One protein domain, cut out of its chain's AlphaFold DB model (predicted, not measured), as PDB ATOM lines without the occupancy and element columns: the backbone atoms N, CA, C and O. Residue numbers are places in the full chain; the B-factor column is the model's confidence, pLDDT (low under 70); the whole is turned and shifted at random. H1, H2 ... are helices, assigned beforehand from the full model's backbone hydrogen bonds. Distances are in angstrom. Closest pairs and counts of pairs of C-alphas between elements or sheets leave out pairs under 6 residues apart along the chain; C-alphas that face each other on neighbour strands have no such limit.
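AT A GLANCE: This is residues 218 to 263 of the 394 residues of the protein "Putative membrane protein" of Vibrio maritimus (UniProt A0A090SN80). Starting from Thr 218, a short helix, H1, leads into a winding link that runs beside one long, straight helix, H2, to its first residue, where the backbone folds back into H2. The outline is a flat, narrow U, with residues 227 to 230 looping away from H2. The printed part has 46 residues with two named helices, H1 then H2, and no named strand; the class is all helix. It is only just loose, close to compact, with a radius of gyration of the C-alphas of 11.5 A and spans of 35 by 23 by 11 A.

HOW THE PARTS SIT: Look first at H1, residues 218 to 222, and then at H2, residues 240 to 262. They only just touch, with 3 pairs of C-alphas within 8 A; the closest C-alphas, of Trp 219 and Leu 258, are 6.9 A apart. H2 touches H1 with residues 254 to 258 alone. In H1 and H2 every O i to N i+4 pair is within hydrogen-bond range.

IN THESE COORDINATES: Find C-alpha 218 at (20.768, -58.663, -107.550), where H1 begins its 6.6 A. H2 runs 32.5 A from C-alpha 240 at (3.297, -83.123, -110.391) to C-alpha 262 at (19.704, -57.086, -120.870).

THE WHOLE: The C-alphas of Ser 238 and Lys 263 are the two farthest apart, 36.7 A. The printed part has no cut, and the link of 17 residues is long. Confidence is under 70 at residues 228 to 229.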
ATOM      1  N   THR A 218      22.024 -58.774-108.303       77.06
ATOM      2  CA  THR A 218      20.768 -58.663-107.550       77.06
ATOM      3  C   THR A 218      19.735 -59.638-108.108       77.06
ATOM      4  O   THR A 218      19.256 -60.501-107.369       77.06
ATOM      5  N   TRP A 219      19.496 -59.594-109.424       85.12
ATOM      6  CA  TRP A 219      18.635 -60.550-110.119       85.12
ATOM      7  C   TRP A 219      19.026 -62.004-109.833       85.12
ATOM      8  O   TRP A 219      18.179 -62.788-109.409       85.12
ATOM      9  N   LEU A 220      20.309 -62.351-109.980       83.06
ATOM     10  CA  LEU A 220      20.803 -63.711-109.764       83.06
ATOM     11  C   LEU A 220      20.507 -64.197-108.340       83.06
ATOM     12  O   LEU A 220      20.155 -65.357-108.143       83.06
ATOM     13  N   SER A 221      20.600 -63.313-107.343       81.62
ATOM     14  CA  SER A 221      20.307 -63.672-105.952       81.62
ATOM     15  C   SER A 221      18.821 -63.891-105.643       81.62
ATOM     16  O   SER A 221      18.523 -64.609-104.692       81.62
ATOM     17  N   GLU A 222      17.908 -63.329-106.441       83.88
ATOM     18  CA  GLU A 222      16.452 -63.522-106.314       83.88
ATOM     19  C   GLU A 222      15.935 -64.774-107.044       83.88
ATOM     20  O   GLU A 222      14.809 -65.211-106.803       83.88
ATOM     21  N   THR A 223      16.732 -65.358-107.946       87.12
ATOM     22  CA  THR A 223      16.356 -66.589-108.663       87.12
ATOM     23  C   THR A 223      16.225 -67.784-107.708       87.12
ATOM     24  O   THR A 223      16.869 -67.795-106.658       87.12
ATOM     25  N   PRO A 224      15.446 -68.829-108.052       81.88
ATOM     26  CA  PRO A 224      15.267 -69.982-107.164       81.88
ATOM     27  C   PRO A 224      16.534 -70.841-107.004       81.88
ATOM     28  O   PRO A 224      16.704 -71.518-105.993       81.88
ATOM     29  N   TRP A 225      17.463 -70.777-107.964       83.94
ATOM     30  CA  TRP A 225      18.821 -71.338-107.856       83.94
ATOM     31  C   TRP A 225      19.839 -70.335-107.283       83.94
ATOM     32  O   TRP A 225      21.036 -70.617-107.219       83.94
ATOM     33  N   GLY A 226      19.378 -69.153-106.877       81.44
ATOM     34  CA  GLY A 226      20.165 -68.136-106.203       81.44
ATOM     35  C   GLY A 226      20.376 -68.449-104.721       81.44
ATOM     36  O   GLY A 226      19.697 -69.269-104.100       81.44
ATOM     37  N   VAL A 227      21.333 -67.745-104.123       72.56
ATOM     38  CA  VAL A 227      21.704 -67.903-102.705       72.56
ATOM     39  C   VAL A 227      21.061 -66.846-101.794       72.56
ATOM     40  O   VAL A 227      21.554 -66.597-100.694       72.56
ATOM     41  N   GLY A 228      19.991 -66.185-102.251       68.75
ATOM     42  CA  GLY A 228      19.360 -65.090-101.517       68.75
ATOM     43  C   GLY A 228      18.229 -65.490-100.566       68.75
ATOM     44  O   GLY A 228      17.590 -66.521-100.740       68.75
ATOM     45  N   LYS A 229      17.958 -64.652 -99.552       65.81
ATOM     46  CA  LYS A 229      16.841 -64.833 -98.596       65.81
ATOM     47  C   LYS A 229      15.472 -64.600 -99.238       65.81
ATOM     48  O   LYS A 229      14.537 -65.324 -98.934       65.81
ATOM     49  N   ASN A 230      15.385 -63.636-100.153       72.88
ATOM     50  CA  ASN A 230      14.179 -63.342-100.938       72.88
ATOM     51  C   ASN A 230      14.140 -64.140-102.252       72.88
ATOM     52  O   ASN A 230      13.550 -63.684-103.230       72.88
ATOM     53  N   ARG A 231      14.835 -65.285-102.316       81.19
ATOM     54  CA  ARG A 231      14.802 -66.131-103.507       81.19
ATOM     55  C   ARG A 231      13.382 -66.616-103.753       81.19
ATOM     56  O   ARG A 231      12.656 -66.919-102.804       81.19
ATOM     57  N   ALA A 232      13.012 -66.741-105.019       83.25
ATOM     58  CA  ALA A 232      11.824 -67.501-105.358       83.25
ATOM     59  C   ALA A 232      11.968 -68.938-104.824       83.25
ATOM     60  O   ALA A 232      13.052 -69.520-104.868       83.25
ATOM     61  N   VAL A 233      10.889 -69.491-104.284       85.06
ATOM     62  CA  VAL A 233      10.866 -70.868-103.782       85.06
ATOM     63  C   VAL A 233      10.232 -71.740-104.858       85.06
ATOM     64  O   VAL A 233       9.340 -71.289-105.576       85.06
ATOM     65  N   TRP A 234      10.742 -72.960-105.007       87.44
ATOM     66  CA  TRP A 234      10.075 -73.966-105.823       87.44
ATOM     67  C   TRP A 234       8.744 -74.357-105.181       87.44
ATOM     68  O   TRP A 234       8.570 -74.222-103.973       87.44
ATOM     69  N   SER A 235       7.802 -74.811-105.995       86.19
ATOM     70  CA  SER A 235       6.543 -75.354-105.504       86.19
ATOM     71  C   SER A 235       6.792 -76.586-104.635       86.19
ATOM     72  O   SER A 235       7.517 -77.496-105.046       86.19
ATOM     73  N   ASP A 236       6.150 -76.613-103.467       85.62
ATOM     74  CA  ASP A 236       6.128 -77.754-102.546       85.62
ATOM     75  C   ASP A 236       4.878 -78.642-102.754       85.62
ATOM     76  O   ASP A 236       4.590 -79.510-101.927       85.62
ATOM     77  N   ASP A 237       4.106 -78.430-103.834       84.19
ATOM     78  CA  ASP A 237       2.906 -79.228-104.114       84.19
ATOM     79  C   ASP A 237       3.265 -80.680-104.482       84.19
ATOM     80  O   ASP A 237       4.195 -80.957-105.245       84.19
ATOM     81  N   SER A 238       2.497 -81.618-103.927       80.62
ATOM     82  CA  SER A 238       2.600 -83.056-104.182       80.62
ATOM     83  C   SER A 238       2.090 -83.473-105.564       80.62
ATOM     84  O   SER A 238       2.499 -84.522-106.071       80.62
ATOM     85  N   ASP A 239       1.206 -82.680-106.178       88.75
ATOM     86  CA  ASP A 239       0.742 -82.928-107.538       88.75
ATOM     87  C   ASP A 239       1.775 -82.444-108.566       88.75
ATOM     88  O   ASP A 239       2.088 -81.257-108.675       88.75
ATOM     89  N   LEU A 240       2.276 -83.380-109.376       85.31
ATOM     90  CA  LEU A 240       3.297 -83.123-110.391       85.31
ATOM     91  C   LEU A 240       2.845 -82.105-111.442       85.31
ATOM     92  O   LEU A 240       3.674 -81.332-111.929       85.31
ATOM     93  N   ILE A 241       1.562 -82.104-111.812       87.81
ATOM     94  CA  ILE A 241       1.042 -81.189-112.838       87.81
ATOM     95  C   ILE A 241       1.052 -79.759-112.295       87.81
ATOM     96  O   ILE A 241       1.585 -78.851-112.944       87.81
ATOM     97  N   THR A 242       0.529 -79.581-111.083       84.69
ATOM     98  CA  THR A 242       0.485 -78.288-110.397       84.69
ATOM     99  C   THR A 242       1.897 -77.771-110.099       84.69
ATOM    100  O   THR A 242       2.244 -76.668-110.527       84.69
ATOM    101  N   SER A 243       2.772 -78.605-109.526       84.88
ATOM    102  CA  SER A 243       4.168 -78.244-109.237       84.88
ATOM    103  C   SER A 243       4.956 -77.860-110.498       84.88
ATOM    104  O   SER A 243       5.688 -76.866-110.512       84.88
ATOM    105  N   THR A 244       4.775 -78.583-111.612       88.19
ATOM    106  CA  THR A 244       5.449 -78.256-112.885       88.19
ATOM    107  C   THR A 244       5.002 -76.902-113.433       88.19
ATOM    108  O   THR A 244       5.834 -76.122-113.905       88.19
ATOM    109  N   SER A 245       3.703 -76.609-113.365       89.25
ATOM    110  CA  SER A 245       3.140 -75.333-113.815       89.25
ATOM    111  C   SER A 245       3.692 -74.158-112.999       89.25
ATOM    112  O   SER A 245       4.212 -73.190-113.561       89.25
ATOM    113  N   GLU A 246       3.670 -74.276-111.671       87.06
ATOM    114  CA  GLU A 246       4.173 -73.247-110.756       87.06
ATOM    115  C   GLU A 246       5.680 -73.017-110.923       87.06
ATOM    116  O   GLU A 246       6.134 -71.876-111.056       87.06
ATOM    117  N   ASN A 247       6.463 -74.093-111.020       87.62
ATOM    118  CA  ASN A 247       7.907 -74.004-111.238       87.62
ATOM    119  C   ASN A 247       8.236 -73.365-112.594       87.62
ATOM    120  O   ASN A 247       9.122 -72.511-112.677       87.62
ATOM    121  N   SER A 248       7.494 -73.714-113.650       86.06
ATOM    122  CA  SER A 248       7.625 -73.075-114.966       86.06
ATOM    123  C   SER A 248       7.374 -71.566-114.884       86.06
ATOM    124  O   SER A 248       8.148 -70.776-115.436       86.06
ATOM    125  N   GLN A 249       6.368 -71.140-114.113       87.00
ATOM    126  CA  GLN A 249       6.079 -69.725-113.890       87.00
ATOM    127  C   GLN A 249       7.222 -69.012-113.151       87.00
ATOM    128  O   GLN A 249       7.611 -67.907-113.538       87.00
ATOM    129  N   VAL A 250       7.813 -69.642-112.131       86.94
ATOM    130  CA  VAL A 250       8.973 -69.095-111.403       86.94
ATOM    131  C   VAL A 250      10.175 -68.888-112.334       86.94
ATOM    132  O   VAL A 250      10.810 -67.822-112.309       86.94
ATOM    133  N   VAL A 251      10.482 -69.876-113.183       86.62
ATOM    134  CA  VAL A 251      11.570 -69.773-114.170       86.62
ATOM    135  C   VAL A 251      11.263 -68.691-115.200       86.62
ATOM    136  O   VAL A 251      12.116 -67.842-115.466       86.62
ATOM    137  N   SER A 252      10.044 -68.680-115.740       85.00
ATOM    138  CA  SER A 252       9.592 -67.692-116.721       85.00
ATOM    139  C   SER A 252       9.725 -66.264-116.182       85.00
ATOM    140  O   SER A 252      10.341 -65.417-116.830       85.00
ATOM    141  N   ASN A 253       9.272 -66.019-114.948       86.12
ATOM    142  CA  ASN A 253       9.400 -64.725-114.275       86.12
ATOM    143  C   ASN A 253      10.867 -64.315-114.086       86.12
ATOM    144  O   ASN A 253      11.232 -63.161-114.324       86.12
ATOM    145  N   SER A 254      11.726 -65.256-113.690       85.00
ATOM    146  CA  SER A 254      13.158 -65.003-113.505       85.00
ATOM    147  C   SER A 254      13.843 -64.662-114.831       85.00
ATOM    148  O   SER A 254      14.585 -63.682-114.907       85.00
ATOM    149  N   ILE A 255      13.563 -65.412-115.900       86.19
ATOM    150  CA  ILE A 255      14.086 -65.136-117.247       86.19
ATOM    151  C   ILE A 255      13.542 -63.808-117.779       86.19
ATOM    152  O   ILE A 255      14.279 -63.057-118.418       86.19
ATOM    153  N   HIS A 256      12.274 -63.497-117.512       82.81
ATOM    154  CA  HIS A 256      11.672 -62.229-117.901       82.81
ATOM    155  C   HIS A 256      12.404 -61.053-117.244       82.81
ATOM    156  O   HIS A 256      12.873 -60.172-117.961       82.81
ATOM    157  N   LYS A 257      12.635 -61.095-115.921       83.69
ATOM    158  CA  LYS A 257      13.443 -60.085-115.211       83.69
ATOM    159  C   LYS A 257      14.846 -59.929-115.811       83.69
ATOM    160  O   LYS A 257      15.301 -58.803-115.994       83.69
ATOM    161  N   LEU A 258      15.520 -61.031-116.155       84.00
ATOM    162  CA  LEU A 258      16.838 -60.977-116.798       84.00
ATOM    163  C   LEU A 258      16.781 -60.269-118.150       84.00
ATOM    164  O   LEU A 258      17.608 -59.408-118.443       84.00
ATOM    165  N   LYS A 259      15.797 -60.627-118.978       82.31
ATOM    166  CA  LYS A 259      15.589 -59.992-120.280       82.31
ATOM    167  C   LYS A 259      15.312 -58.497-120.118       82.31
ATOM    168  O   LYS A 259      15.850 -57.729-120.902       82.31
ATOM    169  N   THR A 260      14.590 -58.072-119.080       81.12
ATOM    170  CA  THR A 260      14.418 -56.645-118.750       81.12
ATOM    171  C   THR A 260      15.742 -55.955-118.425       81.12
ATOM    172  O   THR A 260      15.901 -54.779-118.713       81.12
ATOM    173  N   ILE A 261      16.718 -56.651-117.841       81.06
ATOM    174  CA  ILE A 261      18.040 -56.071-117.547       81.06
ATOM    175  C   ILE A 261      18.891 -55.977-118.817       81.06
ATOM    176  O   ILE A 261      19.521 -54.955-119.062       81.06
ATOM    177  N   ILE A 262      18.894 -57.026-119.642       82.00
ATOM    178  CA  ILE A 262      19.704 -57.086-120.870       82.00
ATOM    179  C   ILE A 262      19.191 -56.103-121.931       82.00
ATOM    180  O   ILE A 262      19.976 -55.536-122.685       82.00
ATOM    181  N   LYS A 263      17.873 -55.896-121.998       83.38
ATOM    182  CA  LYS A 263      17.209 -55.134-123.062       83.38
ATOM    183  C   LYS A 263      16.967 -53.662-122.703       83.38
ATOM    184  O   LYS A 263      16.071 -53.045-123.269       83.38
TER     185      LYS A 263